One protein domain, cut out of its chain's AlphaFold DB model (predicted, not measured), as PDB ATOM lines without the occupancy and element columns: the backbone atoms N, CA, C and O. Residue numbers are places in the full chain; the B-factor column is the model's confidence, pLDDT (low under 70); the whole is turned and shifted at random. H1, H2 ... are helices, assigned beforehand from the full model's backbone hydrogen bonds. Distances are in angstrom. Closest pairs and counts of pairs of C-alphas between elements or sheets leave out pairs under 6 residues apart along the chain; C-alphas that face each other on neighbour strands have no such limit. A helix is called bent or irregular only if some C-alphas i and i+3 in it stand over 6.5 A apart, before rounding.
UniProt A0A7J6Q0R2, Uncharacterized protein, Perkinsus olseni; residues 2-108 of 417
ATOM      1  N   ALA A   2      59.863  11.491-110.423       63.25
ATOM      2  CA  ALA A   2      60.182  12.833-110.943       63.25
ATOM      3  C   ALA A   2      61.016  13.704-109.976       63.25
ATOM      4  O   ALA A   2      61.994  14.308-110.400       63.25
ATOM      5  N   MET A   3      60.712  13.692-108.668       71.94
ATOM      6  CA  MET A   3      61.518  14.426-107.677       71.94
ATOM      7  C   MET A   3      62.967  13.926-107.582       71.94
ATOM      8  O   MET A   3      63.890  14.727-107.538       71.94
ATOM      9  N   ILE A   4      63.166  12.605-107.586       73.25
ATOM     10  CA  ILE A   4      64.499  11.988-107.508       73.25
ATOM     11  C   ILE A   4      65.292  12.296-108.784       73.25
ATOM     12  O   ILE A   4      66.456  12.670-108.698       73.25
ATOM     13  N   SER A   5      64.642  12.214-109.950       70.06
ATOM     14  CA  SER A   5      65.238  12.582-111.240       70.06
ATOM     15  C   SER A   5      65.659  14.055-111.268       70.06
ATOM     16  O   SER A   5      66.807  14.357-111.570       70.06
ATOM     17  N   GLY A   6      64.786  14.975-110.846       72.12
ATOM     18  CA  GLY A   6      65.107  16.405-110.822       72.12
ATOM     19  C   GLY A   6      66.233  16.769-109.849       72.12
ATOM     20  O   GLY A   6      67.127  17.533-110.210       72.12
ATOM     21  N   VAL A   7      66.254  16.176-108.649       76.06
ATOM     22  CA  VAL A   7      67.371  16.344-107.701       76.06
ATOM     23  C   VAL A   7      68.669  15.777-108.281       76.06
ATOM     24  O   VAL A   7      69.712  16.415-108.156       76.06
ATOM     25  N   SER A   8      68.610  14.629-108.962       72.44
ATOM     26  CA  SER A   8      69.769  14.032-109.634       72.44
ATOM     27  C   SER A   8      70.310  14.927-110.751       72.44
ATOM     28  O   SER A   8      71.523  15.074-110.863       72.44
ATOM     29  N   SER A   9      69.446  15.569-111.543       72.62
ATOM     30  CA  SER A   9      69.867  16.507-112.594       72.62
ATOM     31  C   SER A   9      70.524  17.766-112.026       72.62
ATOM     32  O   SER A   9      71.532  18.229-112.553       72.62
ATOM     33  N   ILE A  10      70.001  18.304-110.919       79.62
ATOM     34  CA  ILE A  10      70.614  19.445-110.221       79.62
ATOM     35  C   ILE A  10      71.976  19.045-109.635       79.62
ATOM     36  O   ILE A  10      72.943  19.796-109.754       79.62
ATOM     37  N   ALA A  11      72.068  17.860-109.027       74.88
ATOM     38  CA  ALA A  11      73.318  17.336-108.488       74.88
ATOM     39  C   ALA A  11      74.365  17.112-109.590       74.88
ATOM     40  O   ALA A  11      75.523  17.472-109.401       74.88
ATOM     41  N   HIS A  12      73.955  16.600-110.753       75.44
ATOM     42  CA  HIS A  12      74.830  16.435-111.912       75.44
ATOM     43  C   HIS A  12      75.408  17.776-112.380       75.44
ATOM     44  O   HIS A  12      76.621  17.903-112.507       75.44
ATOM     45  N   ALA A  13      74.570  18.802-112.551       74.56
ATOM     46  CA  ALA A  13      75.020  20.140-112.952       74.56
ATOM     47  C   ALA A  13      75.951  20.810-111.917       74.56
ATOM     48  O   ALA A  13      76.750  21.679-112.259       74.56
ATOM     49  N   LEU A  14      75.862  20.422-110.640       73.19
ATOM     50  CA  LEU A  14      76.774  20.888-109.589       73.19
ATOM     51  C   LEU A  14      78.118  20.151-109.589       73.19
ATOM     52  O   LEU A  14      79.133  20.753-109.230       73.19
ATOM     53  N   MET A  15      78.121  18.860-109.930       77.69
ATOM     54  CA  MET A  15      79.320  18.018-109.904       77.69
ATOM     55  C   MET A  15      80.148  18.122-111.185       77.69
ATOM     56  O   MET A  15      81.374  18.096-111.105       77.69
ATOM     57  N   GLU A  16      79.500  18.310-112.332       74.19
ATOM     58  CA  GLU A  16      80.149  18.474-113.633       74.19
ATOM     59  C   GLU A  16      79.795  19.842-114.241       74.19
ATOM     60  O   GLU A  16      78.846  19.948-115.017       74.19
ATOM     61  N   PRO A  17      80.519  20.916-113.869       66.62
ATOM     62  CA  PRO A  17      80.356  22.219-114.508       66.62
ATOM     63  C   PRO A  17      80.787  22.157-115.981       66.62
ATOM     64  O   PRO A  17      81.865  21.646-116.285       66.62
ATOM     65  N   PHE A  18      79.965  22.704-116.880       64.62
ATOM     66  CA  PHE A  18      80.200  22.708-118.328       64.62
ATOM     67  C   PHE A  18      81.024  23.922-118.795       64.62
ATOM     68  O   PHE A  18      81.646  23.882-119.857       64.62
ATOM     69  N   ASP A  19      81.027  25.021-118.032       61.81
ATOM     70  CA  ASP A  19      81.706  26.271-118.378       61.81
ATOM     71  C   ASP A  19      83.136  26.333-117.810       61.81
ATOM     72  O   ASP A  19      83.372  26.664-116.644       61.81
ATOM     73  N   ASP A  20      84.124  26.116-118.682       59.66
ATOM     74  CA  ASP A  20      85.554  26.266-118.368       59.66
ATOM     75  C   ASP A  20      85.973  27.727-118.101       59.66
ATOM     76  O   ASP A  20      87.103  28.011-117.675       59.66
ATOM     77  N   ARG A  21      85.092  28.708-118.346       59.19
ATOM     78  CA  ARG A  21      85.407  30.123-118.123       59.19
ATOM     79  C   ARG A  21      85.461  30.433-116.628       59.19
ATOM     80  O   ARG A  21      84.637  30.026-115.815       59.19
ATOM     81  N   SER A  22      86.394  31.310-116.263       49.94
ATOM     82  CA  SER A  22      86.697  31.660-114.866       49.94
ATOM     83  C   SER A  22      85.541  32.292-114.059       49.94
ATOM     84  O   SER A  22      85.661  32.452-112.838       49.94
ATOM     85  N   SER A  23      84.448  32.689-114.719       58.38
ATOM     86  CA  SER A  23      83.238  33.248-114.109       58.38
ATOM     87  C   SER A  23      82.106  32.235-113.903       58.38
ATOM     88  O   SER A  23      81.182  32.579-113.163       58.38
ATOM     89  N   ARG A  24      82.167  31.038-114.521       67.56
ATOM     90  CA  ARG A  24      81.115  29.995-114.507       67.56
ATOM     91  C   ARG A  24      79.703  30.570-114.612       67.56
ATOM     92  O   ARG A  24      78.812  30.271-113.815       67.56
ATOM     93  N   LEU A  25      79.547  31.544-115.504       67.94
ATOM     94  CA  LEU A  25      78.334  32.358-115.540       67.94
ATOM     95  C   LEU A  25      77.210  31.552-116.189       67.94
ATOM     96  O   LEU A  25      76.079  31.602-115.707       67.94
ATOM     97  N   LEU A  26      77.570  30.742-117.192       70.31
ATOM     98  CA  LEU A  26      76.671  29.800-117.842       70.31
ATOM     99  C   LEU A  26      76.205  28.720-116.856       70.31
ATOM    100  O   LEU A  26      75.003  28.587-116.665       70.31
ATOM    101  N   ASP A  27      77.127  28.069-116.132       74.69
ATOM    102  CA  ASP A  27      76.788  27.024-115.147       74.69
ATOM    103  C   ASP A  27      75.829  27.534-114.065       74.69
ATOM    104  O   ASP A  27      74.862  26.876-113.692       74.69
ATOM    105  N   ARG A  28      76.070  28.747-113.545       77.62
ATOM    106  CA  ARG A  28      75.186  29.352-112.534       77.62
ATOM    107  C   ARG A  28      73.795  29.624-113.090       77.62
ATOM    108  O   ARG A  28      72.809  29.519-112.363       77.62
ATOM    109  N   GLN A  29      73.713  30.033-114.350       77.88
ATOM    110  CA  GLN A  29      72.448  30.325-115.008       77.88
ATOM    111  C   GLN A  29      71.697  29.043-115.360       77.88
ATOM    112  O   GLN A  29      70.483  28.984-115.165       77.88
ATOM    113  N   GLU A  30      72.406  28.013-115.803       79.56
ATOM    114  CA  GLU A  30      71.876  26.675-116.035       79.56
ATOM    115  C   GLU A  30      71.331  26.078-114.737       79.56
ATOM    116  O   GLU A  30      70.166  25.694-114.687       79.56
ATOM    117  N   LEU A  31      72.101  26.138-113.646       83.38
ATOM    118  CA  LEU A  31      71.669  25.686-112.325       83.38
ATOM    119  C   LEU A  31      70.406  26.415-111.847       83.38
ATOM    120  O   LEU A  31      69.462  25.781-111.375       83.38
ATOM    121  N   HIS A  32      70.360  27.745-111.980       81.94
ATOM    122  CA  HIS A  32      69.161  28.515-111.641       81.94
ATOM    123  C   HIS A  32      67.960  28.145-112.521       81.94
ATOM    124  O   HIS A  32      66.840  28.086-112.018       81.94
ATOM    125  N   SER A  33      68.188  27.870-113.807       79.75
ATOM    126  CA  SER A  33      67.140  27.440-114.739       79.75
ATOM    127  C   SER A  33      66.611  26.052-114.375       79.75
ATOM    128  O   SER A  33      65.400  25.868-114.292       79.75
ATOM    129  N   LEU A  34      67.497  25.101-114.067       82.50
ATOM    130  CA  LEU A  34      67.155  23.754-113.603       82.50
ATOM    131  C   LEU A  34      66.358  23.785-112.296       82.50
ATOM    132  O   LEU A  34      65.324  23.129-112.193       82.50
ATOM    133  N   LEU A  35      66.788  24.593-111.320       83.62
ATOM    134  CA  LEU A  35      66.058  24.801-110.064       83.62
ATOM    135  C   LEU A  35      64.653  25.361-110.300       83.62
ATOM    136  O   LEU A  35      63.698  24.920-109.660       83.62
ATOM    137  N   LEU A  36      64.512  26.317-111.218       84.56
ATOM    138  CA  LEU A  36      63.224  26.925-111.535       84.56
ATOM    139  C   LEU A  36      62.281  25.954-112.257       84.56
ATOM    140  O   LEU A  36      61.097  25.887-111.920       84.56
ATOM    141  N   VAL A  37      62.799  25.177-113.213       81.75
ATOM    142  CA  VAL A  37      62.045  24.114-113.897       81.75
ATOM    143  C   VAL A  37      61.583  23.070-112.884       81.75
ATOM    144  O   VAL A  37      60.413  22.695-112.878       81.75
ATOM    145  N   PHE A  38      62.467  22.663-111.974       83.94
ATOM    146  CA  PHE A  38      62.144  21.718-110.914       83.94
ATOM    147  C   PHE A  38      61.055  22.247-109.969       83.94
ATOM    148  O   PHE A  38      60.065  21.560-109.718       83.94
ATOM    149  N   ALA A  39      61.181  23.493-109.502       82.75
ATOM    150  CA  ALA A  39      60.172  24.136-108.662       82.75
ATOM    151  C   ALA A  39      58.816  24.254-109.378       82.75
ATOM    152  O   ALA A  39      57.771  24.004-108.778       82.75
ATOM    153  N   THR A  40      58.833  24.572-110.676       85.19
ATOM    154  CA  THR A  40      57.628  24.642-111.514       85.19
ATOM    155  C   THR A  40      56.958  23.272-111.639       85.19
ATOM    156  O   THR A  40      55.747  23.165-111.467       85.19
ATOM    157  N   GLN A  41      57.733  22.209-111.868       84.56
ATOM    158  CA  GLN A  41      57.210  20.842-111.937       84.56
ATOM    159  C   GLN A  41      56.599  20.388-110.607       84.56
ATOM    160  O   GLN A  41      55.524  19.793-110.611       84.56
ATOM    161  N   ILE A  42      57.228  20.707-109.470       85.56
ATOM    162  CA  ILE A  42      56.659  20.423-108.144       85.56
ATOM    163  C   ILE A  42      55.339  21.172-107.956       85.56
ATOM    164  O   ILE A  42      54.353  20.569-107.539       85.56
ATOM    165  N   ALA A  43      55.300  22.465-108.281       84.69
ATOM    166  CA  ALA A  43      54.099  23.281-108.142       84.69
ATOM    167  C   ALA A  43      52.930  22.728-108.974       84.69
ATOM    168  O   ALA A  43      51.823  22.576-108.460       84.69
ATOM    169  N   VAL A  44      53.189  22.348-110.230       83.56
ATOM    170  CA  VAL A  44      52.190  21.714-111.106       83.56
ATOM    171  C   VAL A  44      51.744  20.364-110.542       83.56
ATOM    172  O   VAL A  44      50.547  20.088-110.484       83.56
ATOM    173  N   GLN A  45      52.677  19.539-110.059       83.88
ATOM    174  CA  GLN A  45      52.348  18.242-109.472       83.88
ATOM    175  C   GLN A  45      51.470  18.387-108.222       83.88
ATOM    176  O   GLN A  45      50.528  17.617-108.052       83.88
ATOM    177  N   VAL A  46      51.736  19.378-107.366       85.56
ATOM    178  CA  VAL A  46      50.921  19.675-106.177       85.56
ATOM    179  C   VAL A  46      49.494  20.056-106.574       85.56
ATOM    180  O   VAL A  46      48.550  19.539-105.982       85.56
ATOM    181  N   VAL A  47      49.333  20.885-107.611       88.25
ATOM    182  CA  VAL A  47      48.013  21.279-108.135       88.25
ATOM    183  C   VAL A  47      47.229  20.086-108.687       88.25
ATOM    184  O   VAL A  47      46.020  20.019-108.498       88.25
ATOM    185  N   ILE A  48      47.900  19.137-109.346       86.19
ATOM    186  CA  ILE A  48      47.248  17.946-109.914       86.19
ATOM    187  C   ILE A  48      46.910  16.913-108.830       86.19
ATOM    188  O   ILE A  48      45.895  16.228-108.920       86.19
ATOM    189  N   THR A  49      47.773  16.765-107.823       87.62
ATOM    190  CA  THR A  49      47.684  15.659-106.855       87.62
ATOM    191  C   THR A  49      46.731  15.967-105.700       87.62
ATOM    192  O   THR A  49      46.107  15.051-105.168       87.62
ATOM    193  N   PHE A  50      46.618  17.234-105.292       90.19
ATOM    194  CA  PHE A  50      45.834  17.619-104.120       90.19
ATOM    195  C   PHE A  50      44.571  18.399-104.500       90.19
ATOM    196  O   PHE A  50      44.630  19.283-105.355       90.19
ATOM    197  N   PRO A  51      43.436  18.143-103.825       91.44
ATOM    198  CA  PRO A  51      42.231  18.943-103.988       91.44
ATOM    199  C   PRO A  51      42.424  20.299-103.298       91.44
ATOM    200  O   PRO A  51      42.183  20.457-102.102       91.44
ATOM    201  N   LEU A  52      42.918  21.277-104.052       91.94
ATOM    202  CA  LEU A  52      43.170  22.633-103.569       91.94
ATOM    203  C   LEU A  52      41.986  23.562-103.876       91.94
ATOM    204  O   LEU A  52      41.350  23.428-104.923       91.94
ATOM    205  N   PRO A  53      41.701  24.554-103.011       94.38
ATOM    206  CA  PRO A  53      40.717  25.580-103.321       94.38
ATOM    207  C   PRO A  53      41.173  26.410-104.527       94.38
ATOM    208  O   PRO A  53      42.366  26.666-104.711       94.38
ATOM    209  N   GLN A  54      40.222  26.897-105.326       92.25
ATOM    210  CA  GLN A  54      40.508  27.607-106.579       92.25
ATOM    211  C   GLN A  54      41.412  28.839-106.391       92.25
ATOM    212  O   GLN A  54      42.253  29.117-107.243       92.25
ATOM    213  N   GLY A  55      41.309  29.523-105.244       94.31
ATOM    214  CA  GLY A  55      42.208  30.625-104.881       94.31
ATOM    215  C   GLY A  55      43.663  30.198-104.637       94.31
ATOM    216  O   GLY A  55      44.581  30.948-104.953       94.31
ATOM    217  N   ALA A  56      43.902  28.988-104.124       91.19
ATOM    218  CA  ALA A  56      45.258  28.461-103.964       91.19
ATOM    219  C   ALA A  56      45.859  28.059-105.319       91.19
ATOM    220  O   ALA A  56      47.029  28.332-105.574       91.19
ATOM    221  N   ILE A  57      45.052  27.474-106.210       91.56
ATOM    222  CA  ILE A  57      45.485  27.105-107.566       91.56
ATOM    223  C   ILE A  57      45.918  28.351-108.350       91.56
ATOM    224  O   ILE A  57      47.005  28.363-108.931       91.56
ATOM    225  N   SER A  58      45.111  29.417-108.333       92.38
ATOM    226  CA  SER A  58      45.441  30.664-109.033       92.38
ATOM    227  C   SER A  58      46.683  31.347-108.456       92.38
ATOM    228  O   SER A  58      47.527  31.813-109.222       92.38
ATOM    229  N   ALA A  59      46.851  31.346-107.128       93.06
ATOM    230  CA  ALA A  59      48.044  31.881-106.478       93.06
ATOM    231  C   ALA A  59      49.316  31.111-106.874       93.06
ATOM    232  O   ALA A  59      50.318  31.730-107.232       93.06
ATOM    233  N   ILE A  60      49.272  29.773-106.873       91.12
ATOM    234  CA  ILE A  60      50.405  28.930-107.286       91.12
ATOM    235  C   ILE A  60      50.774  29.209-108.749       91.12
ATOM    236  O   ILE A  60      51.947  29.439-109.048       91.12
ATOM    237  N   PHE A  61      49.790  29.259-109.651       90.94
ATOM    238  CA  PHE A  61      50.030  29.584-111.061       90.94
ATOM    239  C   PHE A  61      50.650  30.971-111.243       90.94
ATOM    240  O   PHE A  61      51.609  31.118-112.000       90.94
ATOM    241  N   LEU A  62      50.147  31.984-110.532       93.31
ATOM    242  CA  LEU A  62      50.658  33.350-110.631       93.31
ATOM    243  C   LEU A  62      52.111  33.447-110.154       93.31
ATOM    244  O   LEU A  62      52.926  34.088-110.814       93.31
ATOM    245  N   VAL A  63      52.459  32.765-109.059       91.94
ATOM    246  CA  VAL A  63      53.842  32.695-108.557       91.94
ATOM    247  C   VAL A  63      54.758  32.001-109.565       91.94
ATOM    248  O   VAL A  63      55.836  32.514-109.861       91.94
ATOM    249  N   VAL A  64      54.328  30.873-110.133       90.12
ATOM    250  CA  VAL A  64      55.098  30.145-111.153       90.12
ATOM    251  C   VAL A  64      55.340  31.023-112.379       90.12
ATOM    252  O   VAL A  64      56.482  31.145-112.826       90.12
ATOM    253  N   VAL A  65      54.301  31.670-112.911       90.62
ATOM    254  CA  VAL A  65      54.427  32.565-114.071       90.62
ATOM    255  C   VAL A  65      55.353  33.734-113.747       90.62
ATOM    256  O   VAL A  65      56.266  34.018-114.518       90.62
ATOM    257  N   PHE A  66      55.179  34.370-112.587       92.19
ATOM    258  CA  PHE A  66      56.015  35.489-112.162       92.19
ATOM    259  C   PHE A  66      57.497  35.104-112.077       92.19
ATOM    260  O   PHE A  66      58.344  35.795-112.644       92.19
ATOM    261  N   LEU A  67      57.823  33.981-111.430       87.75
ATOM    262  CA  LEU A  67      59.205  33.512-111.310       87.75
ATOM    263  C   LEU A  67      59.824  33.189-112.679       87.75
ATOM    264  O   LEU A  67      60.976  33.546-112.927       87.75
ATOM    265  N   ASN A  68      59.053  32.581-113.587       86.38
ATOM    266  CA  ASN A  68      59.498  32.297-114.954       86.38
ATOM    267  C   ASN A  68      59.733  33.573-115.771       86.38
ATOM    268  O   ASN A  68      60.762  33.685-116.438       86.38
ATOM    269  N   VAL A  69      58.854  34.573-115.672       89.12
ATOM    270  CA  VAL A  69      59.035  35.870-116.346       89.12
ATOM    271  C   VAL A  69      60.273  36.595-115.819       89.12
ATOM    272  O   VAL A  69      61.098  37.054-116.609       89.12
ATOM    273  N   VAL A  70      60.451  36.667-114.496       87.25
ATOM    274  CA  VAL A  70      61.629  37.304-113.882       87.25
ATOM    275  C   VAL A  70      62.921  36.621-114.332       87.25
ATOM    276  O   VAL A  70      63.903  37.295-114.650       87.25
ATOM    277  N   HIS A  71      62.926  35.290-114.398       83.19
ATOM    278  CA  HIS A  71      64.087  34.539-114.862       83.19
ATOM    279  C   HIS A  71      64.375  34.770-116.347       83.19
ATOM    280  O   HIS A  71      65.518  35.046-116.704       83.19
ATOM    281  N   MET A  72      63.351  34.771-117.203       83.25
ATOM    282  CA  MET A  72      63.495  35.098-118.627       83.25
ATOM    283  C   MET A  72      64.062  36.506-118.844       83.25
ATOM    284  O   MET A  72      64.981  36.685-119.642       83.25
ATOM    285  N   LEU A  73      63.585  37.502-118.090       84.88
ATOM    286  CA  LEU A  73      64.125  38.865-118.134       84.88
ATOM    287  C   LEU A  73      65.593  38.913-117.692       84.88
ATOM    288  O   LEU A  73      66.399  39.629-118.286       84.88
ATOM    289  N   ARG A  74      65.965  38.128-116.678       83.00
ATOM    290  CA  ARG A  74      67.352  38.015-116.215       83.00
ATOM    291  C   ARG A  74      68.256  37.378-117.275       83.00
ATOM    292  O   ARG A  74      69.341  37.903-117.511       83.00
ATOM    293  N   ILE A  75      67.817  36.298-117.927       80.00
ATOM    294  CA  ILE A  75      68.539  35.655-119.043       80.00
ATOM    295  C   ILE A  75      68.753  36.663-120.177       80.00
ATOM    296  O   ILE A  75      69.878  36.837-120.644       80.00
ATOM    297  N   LEU A  76      67.692  37.370-120.574       81.75
ATOM    298  CA  LEU A  76      67.752  38.387-121.622       81.75
ATOM    299  C   LEU A  76      68.717  39.527-121.259       81.75
ATOM    300  O   LEU A  76      69.474  39.995-122.109       81.75
ATOM    301  N   GLY A  77      68.740  39.939-119.988       76.31
ATOM    302  CA  GLY A  77      69.685  40.921-119.457       76.31
ATOM    303  C   GLY A  77      71.146  40.472-119.564       76.31
ATOM    304  O   GLY A  77      72.002  41.243-119.992       76.31
ATOM    305  N   TYR A  78      71.454  39.217-119.232       77.12
ATOM    306  CA  TYR A  78      72.814  38.694-119.409       77.12
ATOM    307  C   TYR A  78      73.203  38.586-120.881       77.12
ATOM    308  O   TYR A  78      74.301  39.005-121.244       77.12
ATOM    309  N   PHE A  79      72.293  38.103-121.730       76.19
ATOM    310  CA  PHE A  79      72.544  37.973-123.163       76.19
ATOM    311  C   PHE A  79      72.802  39.333-123.821       76.19
ATOM    312  O   PHE A  79      73.724  39.476-124.617       76.19
ATOM    313  N   THR A  80      72.043  40.364-123.441       72.06
ATOM    314  CA  THR A  80      72.266  41.735-123.926       72.06
ATOM    315  C   THR A  80      73.599  42.307-123.450       72.06
ATOM    316  O   THR A  80      74.305  42.923-124.247       72.06
ATOM    317  N   ILE A  81      74.002  42.062-122.199       72.62
ATOM    318  CA  ILE A  81      75.327  42.468-121.702       72.62
ATOM    319  C   ILE A  81      76.446  41.768-122.484       72.62
ATOM    320  O   ILE A  81      77.393  42.431-122.912       72.62
ATOM    321  N   GLU A  82      76.356  40.452-122.684       73.69
ATOM    322  CA  GLU A  82      77.373  39.686-123.412       73.69
ATOM    323  C   GLU A  82      77.436  40.097-124.887       73.69
ATOM    324  O   GLU A  82      78.524  40.313-125.419       73.69
ATOM    325  N   TYR A  83      76.286  40.332-125.520       74.94
ATOM    326  CA  TYR A  83      76.199  40.859-126.879       74.94
ATOM    327  C   TYR A  83      76.869  42.235-127.008       74.94
ATOM    328  O   TYR A  83      77.681  42.454-127.909       74.94
ATOM    329  N   CYS A  84      76.608  43.155-126.072       69.62
ATOM    330  CA  CYS A  84      77.276  44.457-126.051       69.62
ATOM    331  C   CYS A  84      78.796  44.328-125.863       69.62
ATOM    332  O   CYS A  84      79.553  45.041-126.522       69.62
ATOM    333  N   LEU A  85      79.255  43.414-125.000       68.06
ATOM    334  CA  LEU A  85      80.684  43.144-124.807       68.06
ATOM    335  C   LEU A  85      81.334  42.551-126.062       68.06
ATOM    336  O   LEU A  85      82.466  42.905-126.384       68.06
ATOM    337  N   HIS A  86      80.626  41.681-126.779       74.69
ATOM    338  CA  HIS A  86      81.109  41.111-128.031       74.69
ATOM    339  C   HIS A  86      81.274  42.188-129.108       74.69
ATOM    340  O   HIS A  86      82.309  42.250-129.769       74.69
ATOM    341  N   ILE A  87      80.296  43.091-129.239       72.19
ATOM    342  CA  ILE A  87      80.399  44.244-130.144       72.19
ATOM    343  C   ILE A  87      81.598  45.123-129.771       72.19
ATOM    344  O   ILE A  87      82.359  45.525-130.649       72.19
ATOM    345  N   GLU A  88      81.809  45.406-128.482       64.25
ATOM    346  CA  GLU A  88      82.969  46.187-128.032       64.25
ATOM    347  C   GLU A  88      84.291  45.513-128.405       64.25
ATOM    348  O   GLU A  88      85.229  46.169-128.868       64.25
ATOM    349  N   TYR A  89      84.363  44.197-128.215       70.38
ATOM    350  CA  TYR A  89      85.531  43.407-128.564       70.38
ATOM    351  C   TYR A  89      85.803  43.444-130.071       70.38
ATOM    352  O   TYR A  89      86.944  43.684-130.474       70.38
ATOM    353  N   GLU A  90      84.770  43.303-130.905       72.81
ATOM    354  CA  GLU A  90      84.900  43.427-132.359       72.81
ATOM    355  C   GLU A  90      85.379  44.813-132.795       72.81
ATOM    356  O   GLU A  90      86.281  44.906-133.628       72.81
ATOM    357  N   ILE A  91      84.808  45.882-132.234       70.00
ATOM    358  CA  ILE A  91      85.219  47.258-132.553       70.00
ATOM    359  C   ILE A  91      86.688  47.456-132.167       70.00
ATOM    360  O   ILE A  91      87.490  47.892-132.985       70.00
ATOM    361  N   THR A  92      87.076  47.028-130.965       64.88
ATOM    362  CA  THR A  92      88.461  47.152-130.483       64.88
ATOM    363  C   THR A  92      89.444  46.363-131.354       64.88
ATOM    364  O   THR A  92      90.574  46.796-131.587       64.88
ATOM    365  N   LEU A  93      89.036  45.194-131.853       71.56
ATOM    366  CA  LEU A  93      89.818  44.405-132.803       71.56
ATOM    367  C   LEU A  93      89.979  45.109-134.152       71.56
ATOM    368  O   LEU A  93      91.071  45.070-134.718       71.56
ATOM    369  N   ARG A  94      88.917  45.740-134.670       72.31
ATOM    370  CA  ARG A  94      88.980  46.521-135.916       72.31
ATOM    371  C   ARG A  94      89.925  47.708-135.764       72.31
ATOM    372  O   ARG A  94      90.853  47.819-136.561       72.31
ATOM    373  N   ASP A  95      89.789  48.477-134.687       70.69
ATOM    374  CA  ASP A  95      90.655  49.624-134.392       70.69
ATOM    375  C   ASP A  95      92.129  49.208-134.287       70.69
ATOM    376  O   ASP A  95      93.014  49.879-134.816       70.69
ATOM    377  N   ARG A  96      92.423  48.059-133.656       65.44
ATOM    378  CA  ARG A  96      93.794  47.523-133.588       65.44
ATOM    379  C   ARG A  96      94.351  47.162-134.961       65.44
ATOM    380  O   ARG A  96      95.498  47.500-135.243       65.44
ATOM    381  N   ARG A  97      93.556  46.514-135.817       75.19
ATOM    382  CA  ARG A  97      93.972  46.164-137.186       75.19
ATOM    383  C   ARG A  97      94.217  47.411-138.032       75.19
ATOM    384  O   ARG A  97      95.165  47.437-138.810       75.19
ATOM    385  N   GLU A  98      93.382  48.437-137.893       72.44
ATOM    386  CA  GLU A  98      93.579  49.713-138.584       72.44
ATOM    387  C   GLU A  98      94.838  50.426-138.092       72.44
ATOM    388  O   GLU A  98      95.658  50.842-138.908       72.44
ATOM    389  N   LEU A  99      95.065  50.464-136.778       68.62
ATOM    390  CA  LEU A  99      96.272  51.044-136.196       68.62
ATOM    391  C   LEU A  99      97.545  50.313-136.657       68.62
ATOM    392  O   LEU A  99      98.557  50.953-136.946       68.62
ATOM    393  N   GLU A 100      97.514  48.982-136.740       71.94
ATOM    394  CA  GLU A 100      98.622  48.177-137.265       71.94
ATOM    395  C   GLU A 100      98.881  48.464-138.746       71.94
ATOM    396  O   GLU A 100     100.032  48.693-139.120       71.94
ATOM    397  N   LYS A 101      97.830  48.557-139.572       79.69
ATOM    398  CA  LYS A 101      97.954  48.965-140.981       79.69
ATOM    399  C   LYS A 101      98.567  50.359-141.107       79.69
ATOM    400  O   LYS A 101      99.510  50.535-141.873       79.69
ATOM    401  N   SER A 102      98.105  51.337-140.325       68.88
ATOM    402  CA  SER A 102      98.671  52.691-140.329       68.88
ATOM    403  C   SER A 102     100.136  52.711-139.885       68.88
ATOM    404  O   SER A 102     100.934  53.452-140.454       68.88
ATOM    405  N   ARG A 103     100.522  51.880-138.906       70.56
ATOM    406  CA  ARG A 103     101.919  51.745-138.464       70.56
ATOM    407  C   ARG A 103     102.811  51.129-139.538       70.56
ATOM    408  O   ARG A 103     103.926  51.608-139.715       70.56
ATOM    409  N   MET A 104     102.340  50.099-140.240       74.31
ATOM    410  CA  MET A 104     103.075  49.487-141.355       74.31
ATOM    411  C   MET A 104     103.277  50.494-142.488       74.31
ATOM    412  O   MET A 104     104.406  50.731-142.900       74.31
ATOM    413  N   LEU A 105     102.213  51.194-142.877       76.81
ATOM    414  CA  LEU A 105     102.247  52.192-143.947       76.81
ATOM    415  C   LEU A 105     103.125  53.405-143.579       76.81
ATOM    416  O   LEU A 105     103.820  53.969-144.423       76.81
ATOM    417  N   HIS A 106     103.154  53.798-142.302       68.44
ATOM    418  CA  HIS A 106     104.066  54.834-141.811       68.44
ATOM    419  C   HIS A 106     105.531  54.373-141.823       68.44
ATOM    420  O   HIS A 106     106.402  55.145-142.220       68.44
ATOM    421  N   LYS A 107     105.811  53.116-141.448       75.38
ATOM    422  CA  LYS A 107     107.156  52.529-141.551       75.38
ATOM    423  C   LYS A 107     107.628  52.454-143.002       75.38
ATOM    424  O   LYS A 107     108.753  52.853-143.262       75.38
ATOM    425  N   GLU A 108     106.773  52.025-143.930       79.94
ATOM    426  CA  GLU A 108     107.076  51.997-145.369       79.94
ATOM    427  C   GLU A 108     107.389  53.396-145.908       79.94
ATOM    428  O   GLU A 108     108.377  53.577-146.615       79.94
TER     429      GLU A 108
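What this domain is: This is residues 2 to 108 of the 417 residues of an uncharacterized protein of Perkinsus olseni (UniProt A0A7J6Q0R2). One very long helix, H3, makes the long axis, and two shorter helices, H2 and then H1, fold back beside its first part in a flat zigzag of three nearly parallel rods. The far part of H3, residues 79 to 108, sticks out alone as a long arm. The printed part has 107 residues with three named helices, in the order H1, H2, H3, and no named strand; the class is all helix. The whole is extended, with a radius of gyration of the C-alphas of 23.0 A, and its C-alphas span 84 by 31 by 14 A.

Where its parts are: H3, the longest helix, runs from Gln 54 to Glu 108, 55 residues and 80.8 A from first to last C-alpha. Its C-alpha 54 is at (40.508, 27.607, -106.579) and its C-alpha 108 at (107.076, 51.997, -145.369). Before it in the chain comes H2, residues 25 to 49, which measures 36.0 A from C-alpha to C-alpha. H1, residues 2 to 15, is the shortest at 19.9 A, and its C-alpha 2 is at (60.182, 12.833, -110.943).

How they stand to each other: H3 touches H2 with residues 57 to 75 alone. The closest C-alphas of the two are those of Thr 40 and Val 64, 6.1 A apart. Their lines stand at a shallow tilt of 16 degrees and they run opposite ways, a helical hairpin. H2 also touches H1, where the closest C-alphas are those of Gly 6 and Phe 38, 6.1 A apart. These two stand at a shallow tilt of 9 degrees and run opposite ways, a second helical hairpin, with their centres 10.7 A apart. H1 and H3 are apart, with no C-alpha of the one within 8 A of the other. In H1, H2 and H3 every pair of O i and N i+4 is within hydrogen-bond range, and no helix is bent.

The domain as a whole: The outline is a rod, and the two C-alphas farthest apart are those of Pro 51 and Glu 108, 83.7 A. Residues 49 to 55 stand free, as do residues 79 to 108 of H3. Without these stretches the body has 70 residues, spans 43 by 31 by 9 A and has a radius of gyration of 13.8 A. The link from H2 to H3 is tight, with 4 residues, and the link from H1 to H2 is short, with 9 residues. The printed part has no cut. The mean pLDDT of the printed part is 78.1; 18 residues are under 70, among them residues 17 to 25 and, in H3, residues 84 to 85.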